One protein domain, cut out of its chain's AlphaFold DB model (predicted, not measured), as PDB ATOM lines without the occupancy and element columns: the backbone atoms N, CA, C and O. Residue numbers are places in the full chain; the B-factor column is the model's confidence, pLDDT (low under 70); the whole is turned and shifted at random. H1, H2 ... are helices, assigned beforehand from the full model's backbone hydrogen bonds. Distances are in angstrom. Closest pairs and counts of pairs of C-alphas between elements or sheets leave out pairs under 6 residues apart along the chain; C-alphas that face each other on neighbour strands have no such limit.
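This is residues 2 to 64 and 166 to 177 of the 244 residues of an uncharacterized protein of Vitis vinifera (UniProt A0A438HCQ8). Three helices make the body: H2 crosses H3 at a steep angle, and the last part of H1 meets the first half of H2, while H1 and H3 run the same way, nearly parallel but well offset from each other. The link from H2, residues 35 to 45, folds back to the start of H3, and a separate stretch, residues 166 to 177, lies off to one side with no named element. The printed part has 75 residues with three named helices, in the order H1, H2, H3 along the chain, and no named strand; its class is all helix, with 42 residues in the helices. The whole is compact, with a radius of gyration of the C-alphas of 12.7 A, and its C-alphas span 36 by 28 by 20 A along their three main axes.

H1, residues 9 to 17, touches H2, residues 21 to 34; the closest C-alphas are those of Ile 16 and Ser 24, 5.6 A apart. H2 touches H1 with residues 24 to 28 alone. The lines of H1 and H2 stand at a steep tilt of 52 degrees, and the two run opposite ways. H2 also touches H3, residues 46 to 64, with the C-alphas of Ile 27 and Val 53 closest at 6.4 A. Here H2 touches H3 with residues 27 to 31 alone, and H3 touches H2 with residues 52 to 56 alone. H2 and H3 run opposite ways at a steep tilt of 61 degrees. H1 and H3 are close but not clearly touching, with the C-alphas of Lys 12 and Tyr 46 closest at 7.2 A. They run the same way at a shallow tilt of 10 degrees, with their centres 16.6 A apart. In H1, H2 and H3 every O i to N i+4 pair is within hydrogen-bond range.

H1 runs from Ser 9, C-alpha at (28.022, 12.780, 27.935), to Ser 17, 12.2 A from first to last C-alpha. H2 runs from Lys 21, C-alpha at (23.839, -5.344, 22.965), to Gln 34, over 20.3 A. H3, the longest helix with 19 residues, runs from Tyr 46 to Phe 64, whose C-alpha is at (29.557, -12.150, 8.370), over 26.2 A.

The two C-alphas farthest apart are those of Ser 4 and Asp 63, at 38.5 A. Residues 65 to 165 are cut out, and C-alphas 64 and 166 are 27.8 A apart across the cut. The link from H1 to H2 is tight, and the link from H2 to H3, 11 residues, is long. The C-alphas of residues 166 to 177 lie 12 to 21 A from the mean of the C-alphas. The mean pLDDT of the printed part is 75.8, and in this predicted model residues 2 to 4, 6, 61 and 166 to 177 are under 70.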
ATOM      1  N   LEU A   2      17.830  22.235  16.709       50.59
ATOM      2  CA  LEU A   2      18.820  21.392  17.388       50.59
ATOM      3  C   LEU A   2      18.621  21.505  18.904       50.59
ATOM      4  O   LEU A   2      18.455  22.607  19.428       50.59
ATOM      5  N   ARG A   3      18.607  20.369  19.602       59.69
ATOM      6  CA  ARG A   3      18.492  20.326  21.063       59.69
ATOM      7  C   ARG A   3      19.836  20.740  21.679       59.69
ATOM      8  O   ARG A   3      20.860  20.137  21.365       59.69
ATOM      9  N   SER A   4      19.856  21.768  22.528       64.38
ATOM     10  CA  SER A   4      21.094  22.372  23.065       64.38
ATOM     11  C   SER A   4      21.929  21.428  23.941       64.38
ATOM     12  O   SER A   4      23.122  21.639  24.129       64.38
ATOM     13  N   ASP A   5      21.311  20.380  24.476       72.19
ATOM     14  CA  ASP A   5      21.923  19.357  25.319       72.19
ATOM     15  C   ASP A   5      22.532  18.194  24.524       72.19
ATOM     16  O   ASP A   5      23.151  17.325  25.129       72.19
ATOM     17  N   CYS A   6      22.414  18.165  23.190       67.69
ATOM     18  CA  CYS A   6      22.813  17.014  22.371       67.69
ATOM     19  C   CYS A   6      24.257  16.541  22.605       67.69
ATOM     20  O   CYS A   6      24.507  15.340  22.547       67.69
ATOM     21  N   ASN A   7      25.194  17.441  22.926       75.12
ATOM     22  CA  ASN A   7      26.608  17.110  23.136       75.12
ATOM     23  C   ASN A   7      26.961  16.644  24.563       75.12
ATOM     24  O   ASN A   7      28.134  16.406  24.855       75.12
ATOM     25  N   GLN A   8      25.983  16.504  25.462       80.81
ATOM     26  CA  GLN A   8      26.245  15.988  26.805       80.81
ATOM     27  C   GLN A   8      26.663  14.513  26.785       80.81
ATOM     28  O   GLN A   8      26.167  13.705  25.996       80.81
ATOM     29  N   SER A   9      27.528  14.147  27.729       87.69
ATOM     30  CA  SER A   9      28.022  12.780  27.935       87.69
ATOM     31  C   SER A   9      26.910  11.759  28.115       87.69
ATOM     32  O   SER A   9      26.990  10.664  27.562       87.69
ATOM     33  N   PHE A  10      25.830  12.158  28.787       85.06
ATOM     34  CA  PHE A  10      24.632  11.344  28.951       85.06
ATOM     35  C   PHE A  10      24.064  10.853  27.610       85.06
ATOM     36  O   PHE A  10      23.751   9.673  27.455       85.06
ATOM     37  N   TRP A  11      23.976  11.728  26.603       84.00
ATOM     38  CA  TRP A  11      23.429  11.361  25.294       84.00
ATOM     39  C   TRP A  11      24.382  10.490  24.481       84.00
ATOM     40  O   TRP A  11      23.928   9.576  23.796       84.00
ATOM     41  N   LYS A  12      25.696  10.692  24.617       85.44
ATOM     42  CA  LYS A  12      26.712   9.826  24.000       85.44
ATOM     43  C   LYS A  12      26.656   8.413  24.577       85.44
ATOM     44  O   LYS A  12      26.679   7.434  23.833       85.44
ATOM     45  N   GLU A  13      26.515   8.296  25.894       88.50
ATOM     46  CA  GLU A  13      26.321   7.008  26.557       88.50
ATOM     47  C   GLU A  13      25.010   6.345  26.121       88.50
ATOM     48  O   GLU A  13      25.000   5.154  25.785       88.50
ATOM     49  N   LYS A  14      23.906   7.102  26.082       85.69
ATOM     50  CA  LYS A  14      22.600   6.589  25.651       85.69
ATOM     51  C   LYS A  14      22.636   6.141  24.190       85.69
ATOM     52  O   LYS A  14      22.101   5.081  23.880       85.69
ATOM     53  N   PHE A  15      23.332   6.874  23.321       85.31
ATOM     54  CA  PHE A  15      23.546   6.504  21.924       85.31
ATOM     55  C   PHE A  15      24.262   5.156  21.798       85.31
ATOM     56  O   PHE A  15      23.743   4.247  21.154       85.31
ATOM     57  N   ILE A  16      25.405   4.985  22.474       85.62
ATOM     58  CA  ILE A  16      26.140   3.710  22.453       85.62
ATOM     59  C   ILE A  16      25.281   2.584  23.036       85.62
ATOM     60  O   ILE A  16      25.275   1.474  22.511       85.62
ATOM     61  N   SER A  17      24.523   2.865  24.094       84.12
ATOM     62  CA  SER A  17      23.638   1.887  24.735       84.12
ATOM     63  C   SER A  17      22.418   1.518  23.883       84.12
ATOM     64  O   SER A  17      21.867   0.436  24.068       84.12
ATOM     65  N   GLY A  18      22.017   2.376  22.941       79.00
ATOM     66  CA  GLY A  18      20.952   2.111  21.970       79.00
ATOM     67  C   GLY A  18      21.365   1.193  20.817       79.00
ATOM     68  O   GLY A  18      20.505   0.712  20.082       79.00
ATOM     69  N   LEU A  19      22.663   0.919  20.650       80.88
ATOM     70  CA  LEU A  19      23.146  -0.066  19.683       80.88
ATOM     71  C   LEU A  19      22.855  -1.503  20.173       80.88
ATOM     72  O   LEU A  19      22.780  -1.742  21.382       80.88
ATOM     73  N   PRO A  20      22.743  -2.503  19.272       80.12
ATOM     74  CA  PRO A  20      22.515  -3.893  19.659       80.12
ATOM     75  C   PRO A  20      23.530  -4.363  20.697       80.12
ATOM     76  O   PRO A  20      24.723  -4.144  20.533       80.12
ATOM     77  N   LYS A  21      23.069  -5.058  21.740       78.75
ATOM     78  CA  LYS A  21      23.839  -5.344  22.965       78.75
ATOM     79  C   LYS A  21      25.272  -5.857  22.752       78.75
ATOM     80  O   LYS A  21      26.195  -5.424  23.427       78.75
ATOM     81  N   LEU A  22      25.465  -6.809  21.839       80.38
ATOM     82  CA  LEU A  22      26.799  -7.360  21.560       80.38
ATOM     83  C   LEU A  22      27.683  -6.376  20.789       80.38
ATOM     84  O   LEU A  22      28.902  -6.379  20.932       80.38
ATOM     85  N   PHE A  23      27.056  -5.543  19.966       82.81
ATOM     86  CA  PHE A  23      27.734  -4.522  19.200       82.81
ATOM     87  C   PHE A  23      28.092  -3.322  20.076       82.81
ATOM     88  O   PHE A  23      29.246  -2.911  20.067       82.81
ATOM     89  N   SER A  24      27.174  -2.823  20.909       84.00
ATOM     90  CA  SER A  24      27.457  -1.750  21.870       84.00
ATOM     91  C   SER A  24      28.607  -2.109  22.807       84.00
ATOM     92  O   SER A  24      29.499  -1.287  23.016       84.00
ATOM     93  N   GLU A  25      28.660  -3.347  23.302       86.62
ATOM     94  CA  GLU A  25      29.776  -3.812  24.130       86.62
ATOM     95  C   GLU A  25      31.101  -3.828  23.353       86.62
ATOM     96  O   GLU A  25      32.124  -3.369  23.857       86.62
ATOM     97  N   ARG A  26      31.086  -4.263  22.085       87.50
ATOM     98  CA  ARG A  26      32.268  -4.216  21.210       87.50
ATOM     99  C   ARG A  26      32.754  -2.783  20.971       87.50
ATOM    100  O   ARG A  26      33.958  -2.542  21.018       87.50
ATOM    101  N   ILE A  27      31.840  -1.834  20.772       88.31
ATOM    102  CA  ILE A  27      32.171  -0.409  20.632       88.31
ATOM    103  C   ILE A  27      32.771   0.144  21.928       88.31
ATOM    104  O   ILE A  27      33.801   0.813  21.884       88.31
ATOM    105  N   ARG A  28      32.200  -0.189  23.091       93.00
ATOM    106  CA  ARG A  28      32.751   0.199  24.400       93.00
ATOM    107  C   ARG A  28      34.168  -0.326  24.598       93.00
ATOM    108  O   ARG A  28      35.032   0.437  25.016       93.00
ATOM    109  N   ILE A  29      34.423  -1.592  24.265       92.44
ATOM    110  CA  ILE A  29      35.765  -2.188  24.332       92.44
ATOM    111  C   ILE A  29      36.732  -1.433  23.417       92.44
ATOM    112  O   ILE A  29      37.811  -1.060  23.863       92.44
ATOM    113  N   LYS A  30      36.336  -1.132  22.174       92.38
ATOM    114  CA  LYS A  30      37.180  -0.391  21.224       92.38
ATOM    115  C   LYS A  30      37.521   1.012  21.703       92.38
ATOM    116  O   LYS A  30      38.668   1.424  21.586       92.38
ATOM    117  N   ILE A  31      36.559   1.725  22.283       91.56
ATOM    118  CA  ILE A  31      36.830   3.041  22.864       91.56
ATOM    119  C   ILE A  31      37.791   2.902  24.053       91.56
ATOM    120  O   ILE A  31      38.772   3.631  24.126       91.56
ATOM    121  N   ARG A  32      37.588   1.917  24.936       91.69
ATOM    122  CA  ARG A  32      38.511   1.658  26.057       91.69
ATOM    123  C   ARG A  32      39.926   1.327  25.585       91.69
ATOM    124  O   ARG A  32      40.875   1.818  26.182       91.69
ATOM    125  N   GLU A  33      40.083   0.537  24.525       92.38
ATOM    126  CA  GLU A  33      41.397   0.230  23.937       92.38
ATOM    127  C   GLU A  33      42.129   1.499  23.476       92.38
ATOM    128  O   GLU A  33      43.335   1.608  23.668       92.38
ATOM    129  N   GLN A  34      41.403   2.463  22.899       88.12
ATOM    130  CA  GLN A  34      41.975   3.728  22.426       88.12
ATOM    131  C   GLN A  34      42.279   4.714  23.569       88.12
ATOM    132  O   GLN A  34      43.175   5.539  23.440       88.12
ATOM    133  N   TYR A  35      41.556   4.625  24.689       87.56
ATOM    134  CA  TYR A  35      41.596   5.600  25.786       87.56
ATOM    135  C   TYR A  35      42.060   4.989  27.122       87.56
ATOM    136  O   TYR A  35      41.454   5.209  28.172       87.56
ATOM    137  N   ASN A  36      43.150   4.212  27.096       87.81
ATOM    138  CA  ASN A  36      43.814   3.660  28.292       87.81
ATOM    139  C   ASN A  36      42.863   2.920  29.263       87.81
ATOM    140  O   ASN A  36      43.024   2.979  30.481       87.81
ATOM    141  N   GLY A  37      41.857   2.224  28.735       86.44
ATOM    142  CA  GLY A  37      40.897   1.435  29.507       86.44
ATOM    143  C   GLY A  37      39.652   2.192  29.979       86.44
ATOM    144  O   GLY A  37      38.745   1.560  30.521       86.44
ATOM    145  N   GLN A  38      39.557   3.505  29.749       89.88
ATOM    146  CA  GLN A  38      38.414   4.333  30.149       89.88
ATOM    147  C   GLN A  38      37.610   4.822  28.941       89.88
ATOM    148  O   GLN A  38      38.104   4.841  27.819       89.88
ATOM    149  N   ILE A  39      36.351   5.212  29.158       89.12
ATOM    150  CA  ILE A  39      35.502   5.810  28.112       89.12
ATOM    151  C   ILE A  39      35.270   7.285  28.463       89.12
ATOM    152  O   ILE A  39      34.376   7.580  29.259       89.12
ATOM    153  N   PRO A  40      36.062   8.223  27.913       90.50
ATOM    154  CA  PRO A  40      35.928   9.637  28.237       90.50
ATOM    155  C   PRO A  40      34.804  10.284  27.416       90.50
ATOM    156  O   PRO A  40      35.058  10.986  26.438       90.50
ATOM    157  N   TYR A  41      33.550  10.064  27.823       88.69
ATOM    158  CA  TYR A  41      32.361  10.603  27.142       88.69
ATOM    159  C   TYR A  41      32.367  12.135  27.008       88.69
ATOM    160  O   TYR A  41      31.891  12.662  26.003       88.69
ATOM    161  N   ASP A  42      32.951  12.858  27.968       87.81
ATOM    162  CA  ASP A  42      33.023  14.325  27.916       87.81
ATOM    163  C   ASP A  42      33.918  14.817  26.772       87.81
ATOM    164  O   ASP A  42      33.632  15.841  26.153       87.81
ATOM    165  N   LYS A  43      34.979  14.061  26.463       88.19
ATOM    166  CA  LYS A  43      35.986  14.418  25.456       88.19
ATOM    167  C   LYS A  43      35.679  13.830  24.082       88.19
ATOM    168  O   LYS A  43      36.030  14.448  23.085       88.19
ATOM    169  N   LEU A  44      35.013  12.674  24.030       86.94
ATOM    170  CA  LEU A  44      34.638  12.043  22.767       86.94
ATOM    171  C   LEU A  44      33.625  12.898  22.013       86.94
ATOM    172  O   LEU A  44      32.562  13.235  22.531       86.94
ATOM    173  N   THR A  45      33.907  13.185  20.755       86.56
ATOM    174  CA  THR A  45      32.954  13.799  19.833       86.56
ATOM    175  C   THR A  45      32.050  12.735  19.210       86.56
ATOM    176  O   THR A  45      32.435  11.572  19.069       86.56
ATOM    177  N   TYR A  46      30.842  13.111  18.780       80.94
ATOM    178  CA  TYR A  46      29.994  12.178  18.025       80.94
ATOM    179  C   TYR A  46      30.664  11.693  16.741       80.94
ATOM    180  O   TYR A  46      30.478  10.537  16.384       80.94
ATOM    181  N   GLY A  47      31.481  12.527  16.088       83.25
ATOM    182  CA  GLY A  47      32.248  12.122  14.910       83.25
ATOM    183  C   GLY A  47      33.186  10.948  15.198       83.25
ATOM    184  O   GLY A  47      33.218   9.985  14.434       83.25
ATOM    185  N   GLU A  48      33.885  10.965  16.334       87.25
ATOM    186  CA  GLU A  48      34.739   9.848  16.758       87.25
ATOM    187  C   GLU A  48      33.925   8.601  17.107       87.25
ATOM    188  O   GLU A  48      34.280   7.500  16.683       87.25
ATOM    189  N   ILE A  49      32.808   8.756  17.829       86.19
ATOM    190  CA  ILE A  49      31.922   7.627  18.158       86.19
ATOM    191  C   ILE A  49      31.401   6.979  16.870       86.19
ATOM    192  O   ILE A  49      31.474   5.759  16.720       86.19
ATOM    193  N   ILE A  50      30.901   7.788  15.936       82.38
ATOM    194  CA  ILE A  50      30.363   7.336  14.650       82.38
ATOM    195  C   ILE A  50      31.461   6.659  13.830       82.38
ATOM    196  O   ILE A  50      31.238   5.569  13.319       82.38
ATOM    197  N   SER A  51      32.665   7.233  13.768       85.19
ATOM    198  CA  SER A  51      33.809   6.623  13.083       85.19
ATOM    199  C   SER A  51      34.107   5.211  13.603       85.19
ATOM    200  O   SER A  51      34.205   4.264  12.819       85.19
ATOM    201  N   ILE A  52      34.156   5.030  14.929       87.12
ATOM    202  CA  ILE A  52      34.391   3.720  15.556       87.12
ATOM    203  C   ILE A  52      33.241   2.751  15.245       87.12
ATOM    204  O   ILE A  52      33.482   1.598  14.880       87.12
ATOM    205  N   VAL A  53      31.994   3.218  15.354       84.44
ATOM    206  CA  VAL A  53      30.783   2.447  15.037       84.44
ATOM    207  C   VAL A  53      30.789   1.975  13.586       84.44
ATOM    208  O   VAL A  53      30.598   0.788  13.323       84.44
ATOM    209  N   THR A  54      31.064   2.865  12.641       80.75
ATOM    210  CA  THR A  54      31.076   2.557  11.211       80.75
ATOM    211  C   THR A  54      32.219   1.610  10.863       80.75
ATOM    212  O   THR A  54      32.000   0.605  10.183       80.75
ATOM    213  N   ALA A  55      33.424   1.853  11.386       82.56
ATOM    214  CA  ALA A  55      34.577   0.991  11.148       82.56
ATOM    215  C   ALA A  55      34.351  -0.438  11.666       82.56
ATOM    216  O   ALA A  55      34.614  -1.410  10.953       82.56
ATOM    217  N   GLU A  56      33.834  -0.597  12.886       83.44
ATOM    218  CA  GLU A  56      33.538  -1.922  13.439       83.44
ATOM    219  C   GLU A  56      32.320  -2.578  12.783       83.44
ATOM    220  O   GLU A  56      32.308  -3.798  12.618       83.44
ATOM    221  N   GLY A  57      31.329  -1.793  12.354       78.00
ATOM    222  CA  GLY A  57      30.172  -2.276  11.602       78.00
ATOM    223  C   GLY A  57      30.563  -2.869  10.247       78.00
ATOM    224  O   GLY A  57      30.140  -3.976   9.915       78.00
ATOM    225  N   ILE A  58      31.434  -2.186   9.495       77.44
ATOM    226  CA  ILE A  58      31.955  -2.675   8.208       77.44
ATOM    227  C   ILE A  58      32.753  -3.968   8.404       77.44
ATOM    228  O   ILE A  58      32.538  -4.934   7.670       77.44
ATOM    229  N   LYS A  59      33.627  -4.029   9.418       79.50
ATOM    230  CA  LYS A  59      34.385  -5.252   9.740       79.50
ATOM    231  C   LYS A  59      33.456  -6.425  10.042       79.50
ATOM    232  O   LYS A  59      33.604  -7.488   9.451       79.50
ATOM    233  N   LEU A  60      32.454  -6.216  10.896       78.38
ATOM    234  CA  LEU A  60      31.459  -7.239  11.220       78.38
ATOM    235  C   LEU A  60      30.661  -7.698   9.997       78.38
ATOM    236  O   LEU A  60      30.385  -8.888   9.867       78.38
ATOM    237  N   CYS A  61      30.306  -6.778   9.100       68.81
ATOM    238  CA  CYS A  61      29.602  -7.103   7.864       68.81
ATOM    239  C   CYS A  61      30.464  -7.977   6.941       68.81
ATOM    240  O   CYS A  61      29.997  -9.005   6.444       68.81
ATOM    241  N   ASN A  62      31.742  -7.628   6.778       71.31
ATOM    242  CA  ASN A  62      32.695  -8.407   5.989       71.31
ATOM    243  C   ASN A  62      32.922  -9.799   6.589       71.31
ATOM    244  O   ASN A  62      32.854 -10.795   5.868       71.31
ATOM    245  N   ASP A  63      33.101  -9.886   7.908       70.88
ATOM    246  CA  ASP A  63      33.252 -11.153   8.628       70.88
ATOM    247  C   ASP A  63      32.006 -12.031   8.486       70.88
ATOM    248  O   ASP A  63      32.104 -13.247   8.311       70.88
ATOM    249  N   PHE A  64      30.814 -11.431   8.545       70.31
ATOM    250  CA  PHE A  64      29.557 -12.150   8.370       70.31
ATOM    251  C   PHE A  64      29.418 -12.681   6.943       70.31
ATOM    252  O   PHE A  64      29.094 -13.856   6.761       70.31
ATOM    253  N   GLN A 166      23.769  13.862  12.522       48.19
ATOM    254  CA  GLN A 166      24.321  14.917  11.658       48.19
ATOM    255  C   GLN A 166      23.345  16.091  11.483       48.19
ATOM    256  O   GLN A 166      23.762  17.245  11.489       48.19
ATOM    257  N   GLU A 167      22.045  15.803  11.426       46.53
ATOM    258  CA  GLU A 167      20.970  16.805  11.374       46.53
ATOM    259  C   GLU A 167      20.590  17.358  12.766       46.53
ATOM    260  O   GLU A 167      19.665  18.165  12.902       46.53
ATOM    261  N   GLY A 168      21.270  16.922  13.836       42.41
ATOM    262  CA  GLY A 168      20.972  17.351  15.204       42.41
ATOM    263  C   GLY A 168      19.693  16.774  15.807       42.41
ATOM    264  O   GLY A 168      19.149  17.325  16.770       42.41
ATOM    265  N   LEU A 169      19.184  15.696  15.219       39.94
ATOM    266  CA  LEU A 169      17.984  14.976  15.610       39.94
ATOM    267  C   LEU A 169      18.372  13.747  16.442       39.94
ATOM    268  O   LEU A 169      19.268  12.983  16.093       39.94
ATOM    269  N   VAL A 170      17.673  13.518  17.553       42.34
ATOM    270  CA  VAL A 170      17.844  12.283  18.329       42.34
ATOM    271  C   VAL A 170      17.139  11.146  17.575       42.34
ATOM    272  O   VAL A 170      15.945  11.278  17.289       42.34
ATOM    273  N   PRO A 171      17.823  10.034  17.243       36.84
ATOM    274  CA  PRO A 171      17.176   8.877  16.634       36.84
ATOM    275  C   PRO A 171      15.998   8.398  17.495       36.84
ATOM    276  O   PRO A 171      16.155   8.132  18.686       36.84
ATOM    277  N   ILE A 172      14.824   8.248  16.877       41.12
ATOM    278  CA  ILE A 172      13.536   7.940  17.527       41.12
ATOM    279  C   ILE A 172      13.561   6.749  18.520       41.12
ATOM    280  O   ILE A 172      12.882   6.868  19.540       41.12
ATOM    281  N   PRO A 173      14.335   5.649  18.354       40.81
ATOM    282  CA  PRO A 173      14.341   4.573  19.356       40.81
ATOM    283  C   PRO A 173      15.005   4.944  20.699       40.81
ATOM    284  O   PRO A 173      14.963   4.145  21.630       40.81
ATOM    285  N   LEU A 174      15.608   6.135  20.820       36.75
ATOM    286  CA  LEU A 174      16.195   6.665  22.061       36.75
ATOM    287  C   LEU A 174      15.253   7.601  22.830       36.75
ATOM    288  O   LEU A 174      15.596   8.046  23.927       36.75
ATOM    289  N   CYS A 175      14.081   7.908  22.273       37.44
ATOM    290  CA  CYS A 175      13.042   8.607  23.006       37.44
ATOM    291  C   CYS A 175      12.334   7.570  23.883       37.44
ATOM    292  O   CYS A 175      11.381   6.929  23.444       37.44
ATOM    293  N   GLU A 176      12.826   7.363  25.111       36.56
ATOM    294  CA  GLU A 176      11.953   6.850  26.169       36.56
ATOM    295  C   GLU A 176      10.706   7.714  26.127       36.56
ATOM    296  O   GLU A 176      10.822   8.939  26.224       36.56
ATOM    297  N   GLU A 177       9.570   7.066  25.866       37.25
ATOM    298  CA  GLU A 177       8.253   7.663  25.728       37.25
ATOM    299  C   GLU A 177       8.066   8.635  26.882       37.25
ATOM    300  O   GLU A 177       7.752   8.262  28.016       37.25
TER     301      GLU A 177